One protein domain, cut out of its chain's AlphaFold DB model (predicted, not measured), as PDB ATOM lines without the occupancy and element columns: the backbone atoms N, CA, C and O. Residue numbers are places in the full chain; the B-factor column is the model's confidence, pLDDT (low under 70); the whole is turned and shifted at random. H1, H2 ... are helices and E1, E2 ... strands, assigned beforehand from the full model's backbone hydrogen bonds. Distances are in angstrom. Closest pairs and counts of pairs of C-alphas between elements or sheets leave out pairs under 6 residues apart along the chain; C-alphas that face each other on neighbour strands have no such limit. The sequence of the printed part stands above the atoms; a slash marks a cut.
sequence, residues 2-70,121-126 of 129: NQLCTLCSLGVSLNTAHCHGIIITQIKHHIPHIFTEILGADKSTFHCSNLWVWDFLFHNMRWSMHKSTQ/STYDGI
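This is residues 2 to 70 and 121 to 126 of the 129 residues of an uncharacterized protein of Paxillus rubicundulus Ve08.2h10 (UniProt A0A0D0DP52). This is a rod: H2 and H4 meet about perpendicular in its middle, the two-stranded antiparallel sheet E1 E2 with H1 beside E2 makes one end, and H3 with the loop of residues 36 to 49 makes the other. The 75 printed residues have four named helices, then two strands, class mixed. It is only just loose, close to compact, radius of gyration of the C-alphas 13.9 A, spanning 46 by 22 by 18 A.

H1, residues 2 to 9, is close but not clearly touching H2, residues 16 to 30; the closest C-alphas, Leu 4 and Cys 19, are 7.2 A apart. H3, residues 32 to 35, meets H2 only through their link. H4, residues 50 to 61, touches H2 with residues 50 to 54 alone at 78 degrees; the closest C-alphas, His 20 and Val 53, are 6.1 A apart. E1, residues 63 to 67, and E2, residues 121 to 125, have N 64 and O 124 within hydrogen-bond range, 2.9 A. Every O i to N i+4 pair is within range in H1, H2 and H4; H3 is too short.

H2 is 20.9 A long, from C-alpha 16 at (-6.661, 9.827, -0.285) to C-alpha 30 at (-7.015, 10.011, -21.172).

Residues 71 to 120 are cut out, a 10.1 A gap between C-alphas 70 and 121. The H3 to H4 link is long. Residues 40 and 68 to 70 are under pLDDT 70.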
ATOM      1  N   ASN A   2      -3.085  18.910 -13.270       79.44
ATOM      2  CA  ASN A   2      -3.330  20.329 -12.938       79.44
ATOM      3  C   ASN A   2      -4.497  20.558 -11.965       79.44
ATOM      4  O   ASN A   2      -4.378  21.379 -11.069       79.44
ATOM      5  N   GLN A   3      -5.580  19.780 -12.078       84.94
ATOM      6  CA  GLN A   3      -6.734  19.873 -11.178       84.94
ATOM      7  C   GLN A   3      -6.384  19.652  -9.698       84.94
ATOM      8  O   GLN A   3      -6.915  20.361  -8.853       84.94
ATOM      9  N   LEU A   4      -5.483  18.714  -9.374       87.31
ATOM     10  CA  LEU A   4      -5.054  18.493  -7.989       87.31
ATOM     11  C   LEU A   4      -4.302  19.715  -7.463       87.31
ATOM     12  O   LEU A   4      -4.647  20.225  -6.401       87.31
ATOM     13  N   CYS A   5      -3.334  20.225  -8.232       87.19
ATOM     14  CA  CYS A   5      -2.584  21.427  -7.864       87.19
ATOM     15  C   CYS A   5      -3.507  22.635  -7.667       87.19
ATOM     16  O   CYS A   5      -3.354  23.356  -6.687       87.19
ATOM     17  N   THR A   6      -4.480  22.833  -8.563       87.62
ATOM     18  CA  THR A   6      -5.456  23.927  -8.465       87.62
ATOM     19  C   THR A   6      -6.316  23.808  -7.210       87.62
ATOM     20  O   THR A   6      -6.515  24.796  -6.514       87.62
ATOM     21  N   LEU A   7      -6.813  22.611  -6.885       86.00
ATOM     22  CA  LEU A   7      -7.611  22.409  -5.673       86.00
ATOM     23  C   LEU A   7      -6.784  22.660  -4.408       86.00
ATOM     24  O   LEU A   7      -7.252  23.343  -3.500       86.00
ATOM     25  N   CYS A   8      -5.541  22.181  -4.387       85.38
ATOM     26  CA  CYS A   8      -4.615  22.425  -3.284       85.38
ATOM     27  C   CYS A   8      -4.323  23.926  -3.116       85.38
ATOM     28  O   CYS A   8      -4.420  24.452  -2.012       85.38
ATOM     29  N   SER A   9      -4.055  24.655  -4.209       83.25
ATOM     30  CA  SER A   9      -3.786  26.101  -4.152       83.25
ATOM     31  C   SER A   9      -5.012  26.937  -3.775       83.25
ATOM     32  O   SER A   9      -4.866  28.066  -3.321       83.25
ATOM     33  N   LEU A  10      -6.220  26.401  -3.973       84.56
ATOM     34  CA  LEU A  10      -7.476  26.999  -3.512       84.56
ATOM     35  C   LEU A  10      -7.784  26.681  -2.036       84.56
ATOM     36  O   LEU A  10      -8.821  27.106  -1.531       84.56
ATOM     37  N   GLY A  11      -6.910  25.943  -1.341       80.75
ATOM     38  CA  GLY A  11      -7.089  25.578   0.066       80.75
ATOM     39  C   GLY A  11      -8.116  24.467   0.296       80.75
ATOM     40  O   GLY A  11      -8.615  24.315   1.411       80.75
ATOM     41  N   VAL A  12      -8.458  23.695  -0.741       83.19
ATOM     42  CA  VAL A  12      -9.361  22.545  -0.612       83.19
ATOM     43  C   VAL A  12      -8.610  21.391   0.042       83.19
ATOM     44  O   VAL A  12      -7.527  21.019  -0.407       83.19
ATOM     45  N   SER A  13      -9.202  20.779   1.070       83.31
ATOM     46  CA  SER A  13      -8.584  19.633   1.740       83.31
ATOM     47  C   SER A  13      -8.598  18.400   0.834       83.31
ATOM     48  O   SER A  13      -9.653  17.935   0.385       83.31
ATOM     49  N   LEU A  14      -7.431  17.823   0.565       87.38
ATOM     50  CA  LEU A  14      -7.287  16.660  -0.306       87.38
ATOM     51  C   LEU A  14      -6.922  15.439   0.533       87.38
ATOM     52  O   LEU A  14      -5.807  15.326   1.017       87.38
ATOM     53  N   ASN A  15      -7.850  14.498   0.704       88.88
ATOM     54  CA  ASN A  15      -7.564  13.206   1.332       88.88
ATOM     55  C   ASN A  15      -7.307  12.136   0.255       88.88
ATOM     56  O   ASN A  15      -7.438  12.395  -0.944       88.88
ATOM     57  N   THR A  16      -6.967  10.910   0.666       89.56
ATOM     58  CA  THR A  16      -6.661   9.827  -0.285       89.56
ATOM     59  C   THR A  16      -7.832   9.520  -1.206       89.56
ATOM     60  O   THR A  16      -7.606   9.316  -2.390       89.56
ATOM     61  N   ALA A  17      -9.073   9.557  -0.712       88.88
ATOM     62  CA  ALA A  17     -10.254   9.294  -1.529       88.88
ATOM     63  C   ALA A  17     -10.471  10.376  -2.604       88.88
ATOM     64  O   ALA A  17     -10.755  10.044  -3.756       88.88
ATOM     65  N   HIS A  18     -10.278  11.656  -2.267       88.62
ATOM     66  CA  HIS A  18     -10.357  12.760  -3.229       88.62
ATOM     67  C   HIS A  18      -9.281  12.620  -4.309       88.62
ATOM     68  O   HIS A  18      -9.594  12.633  -5.501       88.62
ATOM     69  N   CYS A  19      -8.023  12.430  -3.899       90.81
ATOM     70  CA  CYS A  19      -6.918  12.253  -4.835       90.81
ATOM     71  C   CYS A  19      -7.139  11.034  -5.735       90.81
ATOM     72  O   CYS A  19      -6.999  11.133  -6.951       90.81
ATOM     73  N   HIS A  20      -7.540   9.905  -5.154       93.50
ATOM     74  CA  HIS A  20      -7.816   8.663  -5.871       93.50
ATOM     75  C   HIS A  20      -8.921   8.827  -6.911       93.50
ATOM     76  O   HIS A  20      -8.713   8.473  -8.071       93.50
ATOM     77  N   GLY A  21     -10.052   9.429  -6.538       91.94
ATOM     78  CA  GLY A  21     -11.162   9.678  -7.458       91.94
ATOM     79  C   GLY A  21     -10.762  10.579  -8.626       91.94
ATOM     80  O   GLY A  21     -11.054  10.259  -9.782       91.94
ATOM     81  N   ILE A  22     -10.039  11.669  -8.350       92.44
ATOM     82  CA  ILE A  22      -9.551  12.587  -9.387       92.44
ATOM     83  C   ILE A  22      -8.560  11.870 -10.308       92.44
ATOM     84  O   ILE A  22      -8.706  11.933 -11.529       92.44
ATOM     85  N   ILE A  23      -7.584  11.149  -9.751       93.62
ATOM     86  CA  ILE A  23      -6.563  10.448 -10.536       93.62
ATOM     87  C   ILE A  23      -7.194   9.353 -11.400       93.62
ATOM     88  O   ILE A  23      -6.942   9.327 -12.602       93.62
ATOM     89  N   ILE A  24      -8.066   8.506 -10.845       93.94
ATOM     90  CA  ILE A  24      -8.770   7.480 -11.629       93.94
ATOM     91  C   ILE A  24      -9.574   8.113 -12.757       93.94
ATOM     92  O   ILE A  24      -9.531   7.615 -13.880       93.94
ATOM     93  N   THR A  25     -10.301   9.196 -12.480       93.19
ATOM     94  CA  THR A  25     -11.115   9.872 -13.498       93.19
ATOM     95  C   THR A  25     -10.239  10.380 -14.638       93.19
ATOM     96  O   THR A  25     -10.567  10.184 -15.805       93.19
ATOM     97  N   GLN A  26      -9.086  10.963 -14.311       93.06
ATOM     98  CA  GLN A  26      -8.123  11.446 -15.297       93.06
ATOM     99  C   GLN A  26      -7.513  10.298 -16.114       93.06
ATOM    100  O   GLN A  26      -7.469  10.387 -17.340       93.06
ATOM    101  N   ILE A  27      -7.099   9.202 -15.468       92.56
ATOM    102  CA  ILE A  27      -6.551   8.031 -16.172       92.56
ATOM    103  C   ILE A  27      -7.618   7.427 -17.090       92.56
ATOM    104  O   ILE A  27      -7.343   7.188 -18.259       92.56
ATOM    105  N   LYS A  28      -8.857   7.249 -16.614       92.62
ATOM    106  CA  LYS A  28      -9.964   6.730 -17.436       92.62
ATOM    107  C   LYS A  28     -10.282   7.627 -18.628       92.62
ATOM    108  O   LYS A  28     -10.637   7.119 -19.683       92.62
ATOM    109  N   HIS A  29     -10.184   8.941 -18.457       93.00
ATOM    110  CA  HIS A  29     -10.482   9.885 -19.524       93.00
ATOM    111  C   HIS A  29      -9.401   9.897 -20.613       93.00
ATOM    112  O   HIS A  29      -9.727   9.916 -21.795       93.00
ATOM    113  N   HIS A  30      -8.124   9.866 -20.226       92.88
ATOM    114  CA  HIS A  30      -7.015  10.011 -21.172       92.88
ATOM    115  C   HIS A  30      -6.462   8.680 -21.695       92.88
ATOM    116  O   HIS A  30      -6.008   8.615 -22.833       92.88
ATOM    117  N   ILE A  31      -6.461   7.634 -20.868       92.12
ATOM    118  CA  ILE A  31      -5.793   6.352 -21.137       92.12
ATOM    119  C   ILE A  31      -6.659   5.198 -20.582       92.12
ATOM    120  O   ILE A  31      -6.245   4.491 -19.665       92.12
ATOM    121  N   PRO A  32      -7.888   4.983 -21.089       91.25
ATOM    122  CA  PRO A  32      -8.790   3.966 -20.537       91.25
ATOM    123  C   PRO A  32      -8.275   2.529 -20.700       91.25
ATOM    124  O   PRO A  32      -8.565   1.682 -19.856       91.25
ATOM    125  N   HIS A  33      -7.502   2.257 -21.757       89.88
ATOM    126  CA  HIS A  33      -7.015   0.916 -22.103       89.88
ATOM    127  C   HIS A  33      -6.107   0.304 -21.029       89.88
ATOM    128  O   HIS A  33      -6.088  -0.914 -20.871       89.88
ATOM    129  N   ILE A  34      -5.441   1.129 -20.216       90.12
ATOM    130  CA  ILE A  34      -4.545   0.654 -19.157       90.12
ATOM    131  C   ILE A  34      -5.261  -0.233 -18.126       90.12
ATOM    132  O   ILE A  34      -4.652  -1.130 -17.555       90.12
ATOM    133  N   PHE A  35      -6.565  -0.023 -17.904       87.31
ATOM    134  CA  PHE A  35      -7.357  -0.823 -16.961       87.31
ATOM    135  C   PHE A  35      -7.804  -2.173 -17.531       87.31
ATOM    136  O   PHE A  35      -8.222  -3.044 -16.772       87.31
ATOM    137  N   THR A  36      -7.759  -2.338 -18.851       85.81
ATOM    138  CA  THR A  36      -8.169  -3.566 -19.546       85.81
ATOM    139  C   THR A  36      -6.983  -4.380 -20.035       85.81
ATOM    140  O   THR A  36      -7.101  -5.588 -20.228       85.81
ATOM    141  N   GLU A  37      -5.844  -3.727 -20.246       85.44
ATOM    142  CA  GLU A  37      -4.638  -4.383 -20.712       85.44
ATOM    143  C   GLU A  37      -3.995  -5.217 -19.610       85.44
ATOM    144  O   GLU A  37      -3.886  -4.833 -18.443       85.44
ATOM    145  N   ILE A  38      -3.570  -6.399 -20.029       81.19
ATOM    146  CA  ILE A  38      -2.855  -7.344 -19.200       81.19
ATOM    147  C   ILE A  38      -1.393  -6.891 -19.144       81.19
ATOM    148  O   ILE A  38      -0.683  -6.919 -20.148       81.19
ATOM    149  N   LEU A  39      -0.950  -6.479 -17.961       76.31
ATOM    150  CA  LEU A  39       0.411  -6.053 -17.674       76.31
ATOM    151  C   LEU A  39       1.211  -7.197 -17.037       76.31
ATOM    152  O   LEU A  39       0.813  -7.789 -16.031       76.31
ATOM    153  N   GLY A  40       2.386  -7.459 -17.614       69.88
ATOM    154  CA  GLY A  40       3.394  -8.369 -17.068       69.88
ATOM    155  C   GLY A  40       3.159  -9.857 -17.351       69.88
ATOM    156  O   GLY A  40       2.133 -10.270 -17.893       69.88
ATOM    157  N   ALA A  41       4.142 -10.679 -16.968       70.38
ATOM    158  CA  ALA A  41       4.083 -12.138 -17.105       70.38
ATOM    159  C   ALA A  41       2.941 -12.763 -16.277       70.38
ATOM    160  O   ALA A  41       2.355 -13.767 -16.681       70.38
ATOM    161  N   ASP A  42       2.579 -12.109 -15.169       80.94
ATOM    162  CA  ASP A  42       1.588 -12.561 -14.181       80.94
ATOM    163  C   ASP A  42       0.136 -12.334 -14.623       80.94
ATOM    164  O   ASP A  42      -0.814 -12.675 -13.919       80.94
ATOM    165  N   LYS A  43      -0.044 -11.749 -15.808       79.56
ATOM    166  CA  LYS A  43      -1.331 -11.414 -16.410       79.56
ATOM    167  C   LYS A  43      -2.232 -10.488 -15.572       79.56
ATOM    168  O   LYS A  43      -3.456 -10.536 -15.693       79.56
ATOM    169  N   SER A  44      -1.652  -9.630 -14.739       82.56
ATOM    170  CA  SER A  44      -2.411  -8.692 -13.907       82.56
ATOM    171  C   SER A  44      -2.837  -7.449 -14.689       82.56
ATOM    172  O   SER A  44      -2.067  -6.928 -15.486       82.56
ATOM    173  N   THR A  45      -4.035  -6.923 -14.450       86.56
ATOM    174  CA  THR A  45      -4.450  -5.615 -14.987       86.56
ATOM    175  C   THR A  45      -3.993  -4.484 -14.073       86.56
ATOM    176  O   THR A  45      -3.886  -4.673 -12.857       86.56
ATOM    177  N   PHE A  46      -3.795  -3.281 -14.617       89.25
ATOM    178  CA  PHE A  46      -3.500  -2.114 -13.787       89.25
ATOM    179  C   PHE A  46      -4.622  -1.866 -12.775       89.25
ATOM    180  O   PHE A  46      -5.794  -1.715 -13.127       89.25
ATOM    181  N   HIS A  47      -4.239  -1.759 -11.506       89.25
ATOM    182  CA  HIS A  47      -5.138  -1.367 -10.436       89.25
ATOM    183  C   HIS A  47      -4.614  -0.100  -9.766       89.25
ATOM    184  O   HIS A  47      -3.580  -0.109  -9.097       89.25
ATOM    185  N   CYS A  48      -5.351   1.000  -9.923       92.19
ATOM    186  CA  CYS A  48      -5.070   2.245  -9.218       92.19
ATOM    187  C   CYS A  48      -5.496   2.078  -7.751       92.19
ATOM    188  O   CYS A  48      -6.619   2.411  -7.383       92.19
ATOM    189  N   SER A  49      -4.636   1.472  -6.935       93.44
ATOM    190  CA  SER A  49      -4.866   1.273  -5.502       93.44
ATOM    191  C   SER A  49      -4.532   2.534  -4.701       93.44
ATOM    192  O   SER A  49      -3.808   3.411  -5.173       93.44
ATOM    193  N   ASN A  50      -4.983   2.609  -3.446       91.81
ATOM    194  CA  ASN A  50      -4.594   3.699  -2.541       91.81
ATOM    195  C   ASN A  50      -3.073   3.772  -2.327       91.81
ATOM    196  O   ASN A  50      -2.529   4.868  -2.222       91.81
ATOM    197  N   LEU A  51      -2.390   2.622  -2.290       93.44
ATOM    198  CA  LEU A  51      -0.929   2.563  -2.190       93.44
ATOM    199  C   LEU A  51      -0.272   3.160  -3.432       93.44
ATOM    200  O   LEU A  51       0.633   3.977  -3.304       93.44
ATOM    201  N   TRP A  52      -0.772   2.816  -4.619       94.38
ATOM    202  CA  TRP A  52      -0.277   3.387  -5.867       94.38
ATOM    203  C   TRP A  52      -0.519   4.899  -5.934       94.38
ATOM    204  O   TRP A  52       0.366   5.641  -6.340       94.38
ATOM    205  N   VAL A  53      -1.686   5.381  -5.486       94.12
ATOM    206  CA  VAL A  53      -1.971   6.825  -5.404       94.12
ATOM    207  C   VAL A  53      -0.997   7.523  -4.466       94.12
ATOM    208  O   VAL A  53      -0.480   8.583  -4.809       94.12
ATOM    209  N   TRP A  54      -0.744   6.950  -3.291       93.38
ATOM    210  CA  TRP A  54       0.199   7.518  -2.333       93.38
ATOM    211  C   TRP A  54       1.609   7.596  -2.926       93.38
ATOM    212  O   TRP A  54       2.224   8.660  -2.891       93.38
ATOM    213  N   ASP A  55       2.063   6.508  -3.546       94.62
ATOM    214  CA  ASP A  55       3.359   6.425  -4.215       94.62
ATOM    215  C   ASP A  55       3.479   7.442  -5.359       94.62
ATOM    216  O   ASP A  55       4.458   8.182  -5.460       94.62
ATOM    217  N   PHE A  56       2.428   7.561  -6.170       94.25
ATOM    218  CA  PHE A  56       2.352   8.517  -7.261       94.25
ATOM    219  C   PHE A  56       2.435   9.966  -6.763       94.25
ATOM    220  O   PHE A  56       3.238  10.741  -7.287       94.25
ATOM    221  N   LEU A  57       1.642  10.333  -5.751       94.00
ATOM    222  CA  LEU A  57       1.647  11.675  -5.157       94.00
ATOM    223  C   LEU A  57       3.009  12.004  -4.532       94.00
ATOM    224  O   LEU A  57       3.532  13.103  -4.724       94.00
ATOM    225  N   PHE A  58       3.617  11.047  -3.836       93.94
ATOM    226  CA  PHE A  58       4.912  11.242  -3.199       93.94
ATOM    227  C   PHE A  58       6.037  11.421  -4.225       93.94
ATOM    228  O   PHE A  58       6.769  12.415  -4.184       93.94
ATOM    229  N   HIS A  59       6.153  10.508  -5.191       94.31
ATOM    230  CA  HIS A  59       7.257  10.514  -6.150       94.31
ATOM    231  C   HIS A  59       7.099  11.565  -7.255       94.31
ATOM    232  O   HIS A  59       8.085  12.202  -7.625       94.31
ATOM    233  N   ASN A  60       5.879  11.788  -7.757       93.19
ATOM    234  CA  ASN A  60       5.641  12.665  -8.911       93.19
ATOM    235  C   ASN A  60       5.206  14.078  -8.515       93.19
ATOM    236  O   ASN A  60       5.526  15.024  -9.230       93.19
ATOM    237  N   MET A  61       4.483  14.240  -7.401       91.19
ATOM    238  CA  MET A  61       4.038  15.563  -6.939       91.19
ATOM    239  C   MET A  61       4.860  16.107  -5.776       91.19
ATOM    240  O   MET A  61       4.721  17.284  -5.455       91.19
ATOM    241  N   ARG A  62       5.728  15.289  -5.160       93.06
ATOM    242  CA  ARG A  62       6.415  15.635  -3.905       93.06
ATOM    243  C   ARG A  62       5.416  16.000  -2.811       93.06
ATOM    244  O   ARG A  62       5.641  16.956  -2.075       93.06
ATOM    245  N   TRP A  63       4.301  15.276  -2.735       92.88
ATOM    246  CA  TRP A  63       3.250  15.513  -1.746       92.88
ATOM    247  C   TRP A  63       3.261  14.450  -0.651       92.88
ATOM    248  O   TRP A  63       3.435  13.261  -0.924       92.88
ATOM    249  N   SER A  64       3.021  14.869   0.586       91.50
ATOM    250  CA  SER A  64       2.859  13.985   1.743       91.50
ATOM    251  C   SER A  64       1.544  14.260   2.457       91.50
ATOM    252  O   SER A  64       1.017  15.368   2.421       91.50
ATOM    253  N   MET A  65       0.985  13.232   3.098       88.56
ATOM    254  CA  MET A  65      -0.205  13.404   3.925       88.56
ATOM    255  C   MET A  65       0.198  14.033   5.259       88.56
ATOM    256  O   MET A  65       0.988  13.461   6.009       88.56
ATOM    257  N   HIS A  66      -0.402  15.170   5.577       84.19
ATOM    258  CA  HIS A  66      -0.269  15.833   6.862       84.19
ATOM    259  C   HIS A  66      -1.563  15.676   7.646       84.19
ATOM    260  O   HIS A  66      -2.665  15.788   7.104       84.19
ATOM    261  N   LYS A  67      -1.439  15.410   8.947       80.62
ATOM    262  CA  LYS A  67      -2.577  15.533   9.852       80.62
ATOM    263  C   LYS A  67      -2.914  17.017   9.929       80.62
ATOM    264  O   LYS A  67      -2.038  17.815  10.262       80.62
ATOM    265  N   SER A  68      -4.153  17.369   9.605       68.38
ATOM    266  CA  SER A  68      -4.636  18.734   9.763       68.38
ATOM    267  C   SER A  68      -4.419  19.115  11.220       68.38
ATOM    268  O   SER A  68      -4.935  18.467  12.139       68.38
ATOM    269  N   THR A  69      -3.568  20.111  11.443       63.66
ATOM    270  CA  THR A  69      -3.456  20.719  12.755       63.66
ATOM    271  C   THR A  69      -4.773  21.444  12.938       63.66
ATOM    272  O   THR A  69      -5.068  22.389  12.212       63.66
ATOM    273  N   GLN A  70      -5.604  20.970  13.871       57.56
ATOM    274  CA  GLN A  70      -6.705  21.788  14.356       57.56
ATOM    275  C   GLN A  70      -6.067  23.114  14.748       57.56
ATOM    276  O   GLN A  70      -5.262  23.159  15.680       57.56
ATOM    277  N   SER A 121      -6.881  14.859   7.888       79.25
ATOM    278  CA  SER A 121      -5.661  14.847   7.096       79.25
ATOM    279  C   SER A 121      -5.867  15.447   5.706       79.25
ATOM    280  O   SER A 121      -6.943  15.312   5.114       79.25
ATOM    281  N   THR A 122      -4.823  16.096   5.192       87.81
ATOM    282  CA  THR A 122      -4.751  16.630   3.827       87.81
ATOM    283  C   THR A 122      -3.382  16.328   3.221       87.81
ATOM    284  O   THR A 122      -2.383  16.291   3.938       87.81
ATOM    285  N   TYR A 123      -3.324  16.079   1.917       88.62
ATOM    286  CA  TYR A 123      -2.081  16.084   1.157       88.62
ATOM    287  C   TYR A 123      -1.673  17.522   0.857       88.62
ATOM    288  O   TYR A 123      -2.524  18.341   0.515       88.62
ATOM    289  N   ASP A 124      -0.380  17.790   0.969       87.94
ATOM    290  CA  ASP A 124       0.249  19.038   0.543       87.94
ATOM    291  C   ASP A 124       1.710  18.756   0.151       87.94
ATOM    292  O   ASP A 124       2.213  17.643   0.356       87.94
ATOM    293  N   GLY A 125       2.394  19.744  -0.420       87.81
ATOM    294  CA  GLY A 125       3.816  19.676  -0.731       87.81
ATOM    295  C   GLY A 125       4.663  19.330   0.494       87.81
ATOM    296  O   GLY A 125       4.453  19.848   1.588       87.81
ATOM    297  N   ILE A 126       5.660  18.465   0.309       86.25
ATOM    298  CA  ILE A 126       6.631  18.141   1.357       86.25
ATOM    299  C   ILE A 126       7.314  19.439   1.808       86.25
ATOM    300  O   ILE A 126       7.956  20.125   1.012       86.25
TER     301      ILE A 126